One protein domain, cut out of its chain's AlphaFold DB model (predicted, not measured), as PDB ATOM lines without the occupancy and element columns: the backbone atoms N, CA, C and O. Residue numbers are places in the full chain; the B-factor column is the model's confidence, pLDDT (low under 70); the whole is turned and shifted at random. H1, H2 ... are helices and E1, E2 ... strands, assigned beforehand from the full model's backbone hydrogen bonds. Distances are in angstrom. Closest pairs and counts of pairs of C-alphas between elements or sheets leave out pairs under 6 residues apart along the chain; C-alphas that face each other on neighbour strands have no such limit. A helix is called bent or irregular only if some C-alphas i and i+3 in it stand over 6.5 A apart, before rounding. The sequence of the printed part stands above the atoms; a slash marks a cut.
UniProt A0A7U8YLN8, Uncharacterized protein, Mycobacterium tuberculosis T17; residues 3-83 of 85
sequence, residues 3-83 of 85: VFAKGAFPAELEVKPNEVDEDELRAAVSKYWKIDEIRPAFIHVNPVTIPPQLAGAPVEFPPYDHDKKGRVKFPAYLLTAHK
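What this domain is: This is residues 3 to 83 of the 85 residues of an uncharacterized protein of Mycobacterium tuberculosis T17 (UniProt A0A7U8YLN8). A long, bent and strongly twisted ribbon of two strands, E2 and E3, has the short strand E1 beside E3 and the helix H1 over one face; no named helix is on the other face. At one end of the ribbon, where E2 ends and E3 begins, lie the small helix H2 and the long loop of residues 56 to 71. The printed part has 81 residues, with two named helices and three named strands in the order E1 H1 E2 H2 E3; the antiparallel sheet runs E1 E3 E2. The class is mixed, helices and strands, with 38 residues in named elements, under half. The whole is only just loose, close to compact, with a radius of gyration of the C-alphas of 14.3 A and spans of 41 by 30 by 17 A.

Where its parts are: E2, residues 34 to 45, is 29.2 A long and bends by 67 degrees at residue 40. E3, residues 72 to 82, is 29.9 A long, bends by 59 degrees at residue 75 and ends at C-alpha 82 (28.095, -13.888, 24.227). E1, residues 3 to 5, begins at C-alpha 3 (35.228, -26.976, 31.941). H1 is residues 22 to 29, 10.5 A, and H2 residues 52 to 55.

How they stand to each other: E3 and E2 are antiparallel at 159 degrees, with N 41 and O 76 at 2.8 A. E1 and E3 are antiparallel at 124 degrees, with N 77 and O 3 at 2.9 A. Residues 4 to 5 of E1 also pair, parallel, with residues 19 to 20. H1 is on the sheet at a height of 7.6 A, only just over E3, where 3 of its 8 C-alphas fall, and slantwise to it at 41 degrees on the local plane. The closest C-alphas of H1 and E2 are those of Glu 22 and Ile 38, 7.1 A apart. E1, H1 and E2 form a split strand-helix-strand unit, two strands of one sheet with a helix between them along the chain and E3 between them in the sheet, and its crossover is right-handed. H2 is not on the sheet and is apart from H1 and E1. In H1 every O i to N i+4 pair is within hydrogen-bond range; H2 is too short for such a pair, and its one O i to N i+3 pair is within range.

The domain as a whole: The C-alphas of Pro 58 and Lys 83, the two farthest apart, are 43.9 A apart. The printed part has no cut. The links E1 to H1 and H2 to E3 are long, 16 residues each. Mean pLDDT of the printed part is 85.0; residues 47 to 60 are under 70.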
ATOM      1  N   VAL A   3      35.596 -25.552  32.051       94.56
ATOM      2  CA  VAL A   3      35.228 -26.976  31.941       94.56
ATOM      3  C   VAL A   3      36.469 -27.863  31.933       94.56
ATOM      4  O   VAL A   3      37.516 -27.436  31.452       94.56
ATOM      5  N   PHE A   4      36.365 -29.083  32.462       94.50
ATOM      6  CA  PHE A   4      37.466 -30.047  32.443       94.50
ATOM      7  C   PHE A   4      37.727 -30.544  31.021       94.50
ATOM      8  O   PHE A   4      36.792 -30.871  30.288       94.50
ATOM      9  N   ALA A   5      39.002 -30.591  30.642       94.00
ATOM     10  CA  ALA A   5      39.415 -31.150  29.365       94.00
ATOM     11  C   ALA A   5      39.490 -32.676  29.471       94.00
ATOM     12  O   ALA A   5      39.776 -33.201  30.546       94.00
ATOM     13  N   LYS A   6      39.282 -33.393  28.364       92.06
ATOM     14  CA  LYS A   6      39.592 -34.831  28.303       92.06
ATOM     15  C   LYS A   6      41.036 -35.098  28.732       92.06
ATOM     16  O   LYS A   6      41.959 -34.451  28.242       92.06
ATOM     17  N   GLY A   7      41.210 -36.055  29.642       87.25
ATOM     18  CA  GLY A   7      42.498 -36.369  30.264       87.25
ATOM     19  C   GLY A   7      42.758 -35.594  31.560       87.25
ATOM     20  O   GLY A   7      43.846 -35.697  32.123       87.25
ATOM     21  N   ALA A   8      41.780 -34.832  32.055       87.75
ATOM     22  CA  ALA A   8      41.809 -34.274  33.400       87.75
ATOM     23  C   ALA A   8      41.623 -35.347  34.469       87.75
ATOM     24  O   ALA A   8      42.084 -35.172  35.594       87.75
ATOM     25  N   PHE A   9      40.988 -36.464  34.143       86.56
ATOM     26  CA  PHE A   9      40.808 -37.571  35.067       86.56
ATOM     27  C   PHE A   9      41.266 -38.883  34.422       86.56
ATOM     28  O   PHE A   9      41.040 -39.083  33.225       86.56
ATOM     29  N   PRO A  10      41.869 -39.795  35.206       82.94
ATOM     30  CA  PRO A  10      42.101 -41.172  34.793       82.94
ATOM     31  C   PRO A  10      40.879 -41.810  34.125       82.94
ATOM     32  O   PRO A  10      39.722 -41.506  34.454       82.94
ATOM     33  N   ALA A  11      41.128 -42.700  33.169       81.06
ATOM     34  CA  ALA A  11      40.062 -43.402  32.460       81.06
ATOM     35  C   ALA A  11      39.359 -44.426  33.367       81.06
ATOM     36  O   ALA A  11      38.187 -44.723  33.168       81.06
ATOM     37  N   GLU A  12      40.073 -44.912  34.381       77.75
ATOM     38  CA  GLU A  12      39.683 -45.963  35.315       77.75
ATOM     39  C   GLU A  12      38.764 -45.459  36.440       77.75
ATOM     40  O   GLU A  12      38.214 -46.258  37.195       77.75
ATOM     41  N   LEU A  13      38.585 -44.140  36.576       76.94
ATOM     42  CA  LEU A  13      37.662 -43.569  37.555       76.94
ATOM     43  C   LEU A  13      36.211 -43.761  37.104       76.94
ATOM     44  O   LEU A  13      35.746 -43.085  36.186       76.94
ATOM     45  N   GLU A  14      35.482 -44.629  37.808       73.44
ATOM     46  CA  GLU A  14      34.059 -44.898  37.549       73.44
ATOM     47  C   GLU A  14      33.173 -43.659  37.747       73.44
ATOM     48  O   GLU A  14      32.218 -43.442  37.003       73.44
ATOM     49  N   VAL A  15      33.493 -42.825  38.742       78.94
ATOM     50  CA  VAL A  15      32.768 -41.583  39.034       78.94
ATOM     51  C   VAL A  15      33.722 -40.407  38.884       78.94
ATOM     52  O   VAL A  15      34.566 -40.159  39.745       78.94
ATOM     53  N   LYS A  16      33.564 -39.654  37.795       80.50
ATOM     54  CA  LYS A  16      34.355 -38.454  37.515       80.50
ATOM     55  C   LYS A  16      33.505 -37.316  36.949       80.50
ATOM     56  O   LYS A  16      32.429 -37.567  36.402       80.50
ATOM     57  N   PRO A  17      33.959 -36.057  37.084       85.75
ATOM     58  CA  PRO A  17      33.345 -34.934  36.387       85.75
ATOM     59  C   PRO A  17      33.330 -35.142  34.871       85.75
ATOM     60  O   PRO A  17      34.185 -35.834  34.322       85.75
ATOM     61  N   ASN A  18      32.383 -34.492  34.192       89.56
ATOM     62  CA  ASN A  18      32.337 -34.512  32.734       89.56
ATOM     63  C   ASN A  18      33.574 -33.824  32.154       89.56
ATOM     64  O   ASN A  18      33.867 -32.669  32.479       89.56
ATOM     65  N   GLU A  19      34.247 -34.537  31.262       92.56
ATOM     66  CA  GLU A  19      35.369 -34.044  30.481       92.56
ATOM     67  C   GLU A  19      34.927 -33.846  29.035       92.56
ATOM     68  O   GLU A  19      34.184 -34.665  28.495       92.56
ATOM     69  N   VAL A  20      35.399 -32.774  28.409       94.69
ATOM     70  CA  VAL A  20      35.096 -32.463  27.007       94.69
ATOM     71  C   VAL A  20      36.370 -32.140  26.242       94.69
ATOM     72  O   VAL A  20      37.348 -31.654  26.819       94.69
ATOM     73  N   ASP A  21      36.382 -32.410  24.942       95.56
ATOM     74  CA  ASP A  21      37.358 -31.793  24.042       95.56
ATOM     75  C   ASP A  21      36.864 -30.428  23.522       95.56
ATOM     76  O   ASP A  21      35.754 -29.978  23.831       95.56
ATOM     77  N   GLU A  22      37.728 -29.714  22.792       95.19
ATOM     78  CA  GLU A  22      37.385 -28.395  22.254       95.19
ATOM     79  C   GLU A  22      36.208 -28.469  21.268       95.19
ATOM     80  O   GLU A  22      35.333 -27.599  21.300       95.19
ATOM     81  N   ASP A  23      36.164 -29.497  20.419       96.19
ATOM     82  CA  ASP A  23      35.151 -29.633  19.374       96.19
ATOM     83  C   ASP A  23      33.774 -29.938  19.970       96.19
ATOM     84  O   ASP A  23      32.781 -29.309  19.597       96.19
ATOM     85  N   GLU A  24      33.706 -30.833  20.957       95.94
ATOM     86  CA  GLU A  24      32.500 -31.128  21.733       95.94
ATOM     87  C   GLU A  24      31.981 -29.879  22.441       95.94
ATOM     88  O   GLU A  24      30.788 -29.556  22.367       95.94
ATOM     89  N   LEU A  25      32.880 -29.138  23.094       95.75
ATOM     90  CA  LEU A  25      32.540 -27.898  23.776       95.75
ATOM     91  C   LEU A  25      31.995 -26.856  22.793       95.75
ATOM     92  O   LEU A  25      30.965 -26.221  23.051       95.75
ATOM     93  N   ARG A  26      32.654 -26.703  21.641       96.12
ATOM     94  CA  ARG A  26      32.250 -25.776  20.584       96.12
ATOM     95  C   ARG A  26      30.898 -26.161  19.997       96.12
ATOM     96  O   ARG A  26      30.025 -25.302  19.860       96.12
ATOM     97  N   ALA A  27      30.686 -27.437  19.702       96.81
ATOM     98  CA  ALA A  27      29.439 -27.940  19.142       96.81
ATOM     99  C   ALA A  27      28.268 -27.813  20.129       96.81
ATOM    100  O   ALA A  27      27.147 -27.516  19.720       96.81
ATOM    101  N   ALA A  28      28.503 -28.008  21.428       95.50
ATOM    102  CA  ALA A  28      27.464 -27.883  22.447       95.50
ATOM    103  C   ALA A  28      27.064 -26.422  22.693       95.50
ATOM    104  O   ALA A  28      25.874 -26.103  22.731       95.50
ATOM    105  N   VAL A  29      28.045 -25.529  22.845       95.25
ATOM    106  CA  VAL A  29      27.793 -24.132  23.226       95.25
ATOM    107  C   VAL A  29      27.318 -23.286  22.045       95.25
ATOM    108  O   VAL A  29      26.438 -22.442  22.230       95.25
ATOM    109  N   SER A  30      27.817 -23.545  20.829       94.94
ATOM    110  CA  SER A  30      27.449 -22.781  19.622       94.94
ATOM    111  C   SER A  30      25.961 -22.858  19.262       94.94
ATOM    112  O   SER A  30      25.451 -21.980  18.571       94.94
ATOM    113  N   LYS A  31      25.239 -23.862  19.776       95.50
ATOM    114  CA  LYS A  31      23.779 -23.990  19.632       95.50
ATOM    115  C   LYS A  31      23.002 -22.858  20.307       95.50
ATOM    116  O   LYS A  31      21.869 -22.593  19.920       95.50
ATOM    117  N   TYR A  32      23.583 -22.229  21.328       94.94
ATOM    118  CA  TYR A  32      22.886 -21.263  22.188       94.94
ATOM    119  C   TYR A  32      23.610 -19.920  22.308       94.94
ATOM    120  O   TYR A  32      22.967 -18.897  22.547       94.94
ATOM    121  N   TRP A  33      24.935 -19.911  22.159       96.75
ATOM    122  CA  TRP A  33      25.780 -18.733  22.333       96.75
ATOM    123  C   TRP A  33      26.747 -18.592  21.166       96.75
ATOM    124  O   TRP A  33      27.237 -19.583  20.627       96.75
ATOM    125  N   LYS A  34      27.088 -17.353  20.812       96.50
ATOM    126  CA  LYS A  34      28.183 -17.093  19.885       96.50
ATOM    127  C   LYS A  34      29.498 -17.194  20.651       96.50
ATOM    128  O   LYS A  34      29.734 -16.438  21.589       96.50
ATOM    129  N   ILE A  35      30.320 -18.167  20.271       96.50
ATOM    130  CA  ILE A  35      31.622 -18.417  20.894       96.50
ATOM    131  C   ILE A  35      32.624 -17.391  20.375       96.50
ATOM    132  O   ILE A  35      32.802 -17.265  19.165       96.50
ATOM    133  N   ASP A  36      33.291 -16.709  21.299       96.50
ATOM    134  CA  ASP A  36      34.359 -15.755  20.998       96.50
ATOM    135  C   ASP A  36      35.723 -16.444  21.013       96.50
ATOM    136  O   ASP A  36      36.525 -16.282  20.098       96.50
ATOM    137  N   GLU A  37      35.976 -17.254  22.044       96.62
ATOM    138  CA  GLU A  37      37.255 -17.927  22.248       96.62
ATOM    139  C   GLU A  37      37.051 -19.224  23.037       96.62
ATOM    140  O   GLU A  37      36.271 -19.269  23.992       96.62
ATOM    141  N   ILE A  38      37.796 -20.263  22.664       97.00
ATOM    142  CA  ILE A  38      38.066 -21.426  23.509       97.00
ATOM    143  C   ILE A  38      39.579 -21.556  23.574       97.00
ATOM    144  O   ILE A  38      40.236 -21.542  22.537       97.00
ATOM    145  N   ARG A  39      40.135 -21.652  24.781       96.62
ATOM    146  CA  ARG A  39      41.577 -21.825  24.964       96.62
ATOM    147  C   ARG A  39      41.903 -22.811  26.080       96.62
ATOM    148  O   ARG A  39      41.146 -22.869  27.059       96.62
ATOM    149  N   PRO A  40      43.034 -23.533  25.986       96.12
ATOM    150  CA  PRO A  40      43.533 -24.348  27.086       96.12
ATOM    151  C   PRO A  40      43.717 -23.520  28.363       96.12
ATOM    152  O   PRO A  40      44.177 -22.374  28.335       96.12
ATOM    153  N   ALA A  41      43.334 -24.098  29.494       96.12
ATOM    154  CA  ALA A  41      43.375 -23.490  30.815       96.12
ATOM    155  C   ALA A  41      43.602 -24.556  31.900       96.12
ATOM    156  O   ALA A  41      43.703 -25.747  31.612       96.12
ATOM    157  N   PHE A  42      43.658 -24.122  33.164       94.56
ATOM    158  CA  PHE A  42      43.818 -25.019  34.307       94.56
ATOM    159  C   PHE A  42      42.818 -24.711  35.423       94.56
ATOM    160  O   PHE A  42      42.679 -23.558  35.847       94.56
ATOM    161  N   ILE A  43      42.176 -25.754  35.951       92.38
ATOM    162  CA  ILE A  43      41.396 -25.695  37.192       92.38
ATOM    163  C   ILE A  43      42.342 -26.017  38.352       92.38
ATOM    164  O   ILE A  43      42.958 -27.077  38.387       92.38
ATOM    165  N   HIS A  44      42.464 -25.085  39.298       91.06
ATOM    166  CA  HIS A  44      43.344 -25.235  40.457       91.06
ATOM    167  C   HIS A  44      42.569 -25.833  41.631       91.06
ATOM    168  O   HIS A  44      41.679 -25.176  42.174       91.06
ATOM    169  N   VAL A  45      42.931 -27.045  42.042       85.44
ATOM    170  CA  VAL A  45      42.255 -27.780  43.119       85.44
ATOM    171  C   VAL A  45      43.165 -27.869  44.338       85.44
ATOM    172  O   VAL A  45      44.362 -28.140  44.224       85.44
ATOM    173  N   ASN A  46      42.605 -27.620  45.524       81.38
ATOM    174  CA  ASN A  46      43.356 -27.801  46.760       81.38
ATOM    175  C   ASN A  46      43.544 -29.307  47.025       81.38
ATOM    176  O   ASN A  46      42.575 -30.060  46.907       81.38
ATOM    177  N   PRO A  47      44.732 -29.757  47.462       66.06
ATOM    178  CA  PRO A  47      44.991 -31.175  47.729       66.06
ATOM    179  C   PRO A  47      44.007 -31.787  48.737       66.06
ATOM    180  O   PRO A  47      43.534 -32.900  48.554       66.06
ATOM    181  N   VAL A  48      43.618 -31.013  49.756       61.00
ATOM    182  CA  VAL A  48      42.660 -31.421  50.803       61.00
ATOM    183  C   VAL A  48      41.239 -31.624  50.254       61.00
ATOM    184  O   VAL A  48      40.432 -32.312  50.865       61.00
ATOM    185  N   THR A  49      40.915 -31.018  49.107       62.75
ATOM    186  CA  THR A  49      39.579 -31.092  48.494       62.75
ATOM    187  C   THR A  49      39.436 -32.198  47.460       62.75
ATOM    188  O   THR A  49      38.343 -32.348  46.924       62.75
ATOM    189  N   ILE A  50      40.492 -32.965  47.169       62.84
ATOM    190  CA  ILE A  50      40.359 -34.153  46.323       62.84
ATOM    191  C   ILE A  50      39.593 -35.195  47.148       62.84
ATOM    192  O   ILE A  50      40.101 -35.630  48.184       62.84
ATOM    193  N   PRO A  51      38.360 -35.565  46.755       61.66
ATOM    194  CA  PRO A  51      37.555 -36.507  47.512       61.66
ATOM    195  C   PRO A  51      38.308 -37.825  47.713       61.66
ATOM    196  O   PRO A  51      38.952 -38.304  46.777       61.66
ATOM    197  N   PRO A  52      38.184 -38.475  48.880       57.97
ATOM    198  CA  PRO A  52      38.780 -39.786  49.110       57.97
ATOM    199  C   PRO A  52      38.327 -40.841  48.100       57.97
ATOM    200  O   PRO A  52      39.030 -41.810  47.910       57.97
ATOM    201  N   GLN A  53      37.180 -40.675  47.433       57.22
ATOM    202  CA  GLN A  53      36.712 -41.583  46.377       57.22
ATOM    203  C   GLN A  53      37.496 -41.410  45.068       57.22
ATOM    204  O   GLN A  53      37.656 -42.367  44.322       57.22
ATOM    205  N   LEU A  54      38.019 -40.206  44.820       56.88
ATOM    206  CA  LEU A  54      38.997 -39.944  43.767       56.88
ATOM    207  C   LEU A  54      40.385 -40.450  44.192       56.88
ATOM    208  O   LEU A  54      41.093 -40.997  43.365       56.88
ATOM    209  N   ALA A  55      40.749 -40.339  45.475       53.91
ATOM    210  CA  ALA A  55      42.048 -40.772  46.013       53.91
ATOM    211  C   ALA A  55      42.112 -42.237  46.518       53.91
ATOM    212  O   ALA A  55      43.158 -42.668  46.998       53.91
ATOM    213  N   GLY A  56      40.997 -42.973  46.489       45.59
ATOM    214  CA  GLY A  56      40.794 -44.233  47.226       45.59
ATOM    215  C   GLY A  56      40.579 -45.463  46.352       45.59
ATOM    216  O   GLY A  56      40.503 -46.573  46.874       45.59
ATOM    217  N   ALA A  57      40.519 -45.290  45.034       51.06
ATOM    218  CA  ALA A  57      40.820 -46.372  44.110       51.06
ATOM    219  C   ALA A  57      42.348 -46.386  43.888       51.06
ATOM    220  O   ALA A  57      42.962 -45.319  43.944       51.06
ATOM    221  N   PRO A  58      42.994 -47.539  43.629       56.38
ATOM    222  CA  PRO A  58      44.405 -47.610  43.232       56.38
ATOM    223  C   PRO A  58      44.588 -47.082  41.797       56.38
ATOM    224  O   PRO A  58      45.133 -47.755  40.930       56.38
ATOM    225  N   VAL A  59      44.045 -45.900  41.524       59.72
ATOM    226  CA  VAL A  59      44.058 -45.246  40.228       59.72
ATOM    227  C   VAL A  59      45.080 -44.131  40.331       59.72
ATOM    228  O   VAL A  59      44.887 -43.135  41.033       59.72
ATOM    229  N   GLU A  60      46.211 -44.343  39.673       65.19
ATOM    230  CA  GLU A  60      47.259 -43.341  39.582       65.19
ATOM    231  C   GLU A  60      46.753 -42.178  38.732       65.19
ATOM    232  O   GLU A  60      46.405 -42.331  37.560       65.19
ATOM    233  N   PHE A  61      46.705 -40.989  39.330       71.19
ATOM    234  CA  PHE A  61      46.506 -39.785  38.540       71.19
ATOM    235  C   PHE A  61      47.751 -39.519  37.695       71.19
ATOM    236  O   PHE A  61      48.870 -39.699  38.187       71.19
ATOM    237  N   PRO A  62      47.577 -39.019  36.460       73.38
ATOM    238  CA  PRO A  62      48.667 -38.424  35.716       73.38
ATOM    239  C   PRO A  62      49.436 -37.414  36.583       73.38
ATOM    240  O   PRO A  62      48.831 -36.729  37.416       73.38
ATOM    241  N   PRO A  63      50.760 -37.283  36.393       76.38
ATOM    242  CA  PRO A  63      51.558 -36.315  37.130       76.38
ATOM    243  C   PRO A  63      51.176 -34.898  36.691       76.38
ATOM    244  O   PRO A  63      51.725 -34.350  35.736       76.38
ATOM    245  N   TYR A  64      50.197 -34.309  37.372       84.00
ATOM    246  CA  TYR A  64      49.764 -32.946  37.107       84.00
ATOM    247  C   TYR A  64      50.745 -31.929  37.682       84.00
ATOM    248  O   TYR A  64      51.299 -32.090  38.775       84.00
ATOM    249  N   ASP A  65      50.879 -30.818  36.966       86.94
ATOM    250  CA  ASP A  65      51.601 -29.663  37.469       86.94
ATOM    251  C   ASP A  65      50.924 -29.086  38.711       86.94
ATOM    252  O   ASP A  65      49.703 -29.127  38.884       86.94
ATOM    253  N   HIS A  66      51.736 -28.454  39.551       89.38
ATOM    254  CA  HIS A  66      51.262 -27.701  40.701       89.38
ATOM    255  C   HIS A  66      51.503 -26.203  40.495       89.38
ATOM    256  O   HIS A  66      52.359 -25.771  39.716       89.38
ATOM    257  N   ASP A  67      50.708 -25.366  41.155       89.19
ATOM    258  CA  ASP A  67      50.996 -23.936  41.233       89.19
ATOM    259  C   ASP A  67      51.943 -23.595  42.393       89.19
ATOM    260  O   ASP A  67      52.341 -24.447  43.185       89.19
ATOM    261  N   LYS A  68      52.285 -22.308  42.528       89.19
ATOM    262  CA  LYS A  68      53.183 -21.816  43.589       89.19
ATOM    263  C   LYS A  68      52.657 -22.056  45.012       89.19
ATOM    264  O   LYS A  68      53.409 -21.888  45.962       89.19
ATOM    265  N   LYS A  69      51.372 -22.384  45.166       87.50
ATOM    266  CA  LYS A  69      50.714 -22.682  46.443       87.50
ATOM    267  C   LYS A  69      50.526 -24.190  46.653       87.50
ATOM    268  O   LYS A  69      49.866 -24.574  47.612       87.50
ATOM    269  N   GLY A  70      51.066 -25.030  45.765       85.62
ATOM    270  CA  GLY A  70      50.926 -26.483  45.829       85.62
ATOM    271  C   GLY A  70      49.539 -26.993  45.426       85.62
ATOM    272  O   GLY A  70      49.174 -28.103  45.797       85.62
ATOM    273  N   ARG A  71      48.738 -26.204  44.694       88.94
ATOM    274  CA  ARG A  71      47.440 -26.659  44.169       88.94
ATOM    275  C   ARG A  71      47.637 -27.424  42.872       88.94
ATOM    276  O   ARG A  71      48.387 -26.963  42.012       88.94
ATOM    277  N   VAL A  72      46.925 -28.535  42.726       88.69
ATOM    278  CA  VAL A  72      46.942 -29.374  41.523       88.69
ATOM    279  C   VAL A  72      46.303 -28.614  40.362       88.69
ATOM    280  O   VAL A  72      45.245 -28.001  40.540       88.69
ATOM    281  N   LYS A  73      46.927 -28.646  39.182       91.81
ATOM    282  CA  LYS A  73      46.422 -28.031  37.950       91.81
ATOM    283  C   LYS A  73      45.808 -29.081  37.034       91.81
ATOM    284  O   LYS A  73      46.503 -29.722  36.252       91.81
ATOM    285  N   PHE A  74      44.490 -29.196  37.087       91.88
ATOM    286  CA  PHE A  74      43.753 -30.055  36.169       91.88
ATOM    287  C   PHE A  74      43.608 -29.384  34.800       91.88
ATOM    288  O   PHE A  74      43.225 -28.206  34.761       91.88
ATOM    289  N   PRO A  75      43.890 -30.091  33.690       93.88
ATOM    290  CA  PRO A  75      43.712 -29.549  32.351       93.88
ATOM    291  C   PRO A  75      42.236 -29.218  32.098       93.88
ATOM    292  O   PRO A  75      41.318 -29.939  32.496       93.88
ATOM    293  N   ALA A  76      42.002 -28.074  31.471       96.19
ATOM    294  CA  ALA A  76      40.682 -27.494  31.298       96.19
ATOM    295  C   ALA A  76      40.615 -26.641  30.027       96.19
ATOM    296  O   ALA A  76      41.639 -26.303  29.434       96.19
ATOM    297  N   TYR A  77      39.406 -26.222  29.664       97.06
ATOM    298  CA  TYR A  77      39.173 -25.171  28.678       97.06
ATOM    299  C   TYR A  77      38.478 -23.979  29.322       97.06
ATOM    300  O   TYR A  77      37.494 -24.124  30.056       97.06
ATOM    301  N   LEU A  78      38.978 -22.781  29.016       96.94
ATOM    302  CA  LEU A  78      38.278 -21.534  29.287       96.94
ATOM    303  C   LEU A  78      37.572 -21.093  28.007       96.94
ATOM    304  O   LEU A  78      38.219 -20.841  26.993       96.94
ATOM    305  N   LEU A  79      36.248 -20.990  28.082       97.06
ATOM    306  CA  LEU A  79      35.400 -20.528  26.991       97.06
ATOM    307  C   LEU A  79      34.824 -19.151  27.306       97.06
ATOM    308  O   LEU A  79      34.219 -18.949  28.368       97.06
ATOM    309  N   THR A  80      34.940 -18.242  26.347       96.75
ATOM    310  CA  THR A  80      34.278 -16.936  26.341       96.75
ATOM    311  C   THR A  80      33.247 -16.923  25.218       96.75
ATOM    312  O   THR A  80      33.535 -17.349  24.100       96.75
ATOM    313  N   ALA A  81      32.028 -16.495  25.532       96.62
ATOM    314  CA  ALA A  81      30.928 -16.431  24.581       96.62
ATOM    315  C   ALA A  81      29.920 -15.360  24.998       96.62
ATOM    316  O   ALA A  81      29.791 -15.044  26.185       96.62
ATOM    317  N   HIS A  82      29.156 -14.867  24.029       96.25
ATOM    318  CA  HIS A  82      28.095 -13.888  24.227       96.25
ATOM    319  C   HIS A  82      26.802 -14.314  23.529       96.25
ATOM    320  O   HIS A  82      26.781 -15.184  22.653       96.25
ATOM    321  N   LYS A  83      25.681 -13.736  23.967       92.06
ATOM    322  CA  LYS A  83      24.381 -13.995  23.349       92.06
ATOM    323  C   LYS A  83      24.315 -13.213  22.041       92.06
ATOM    324  O   LYS A  83      24.658 -12.032  22.034       92.06
TER     325      LYS A  83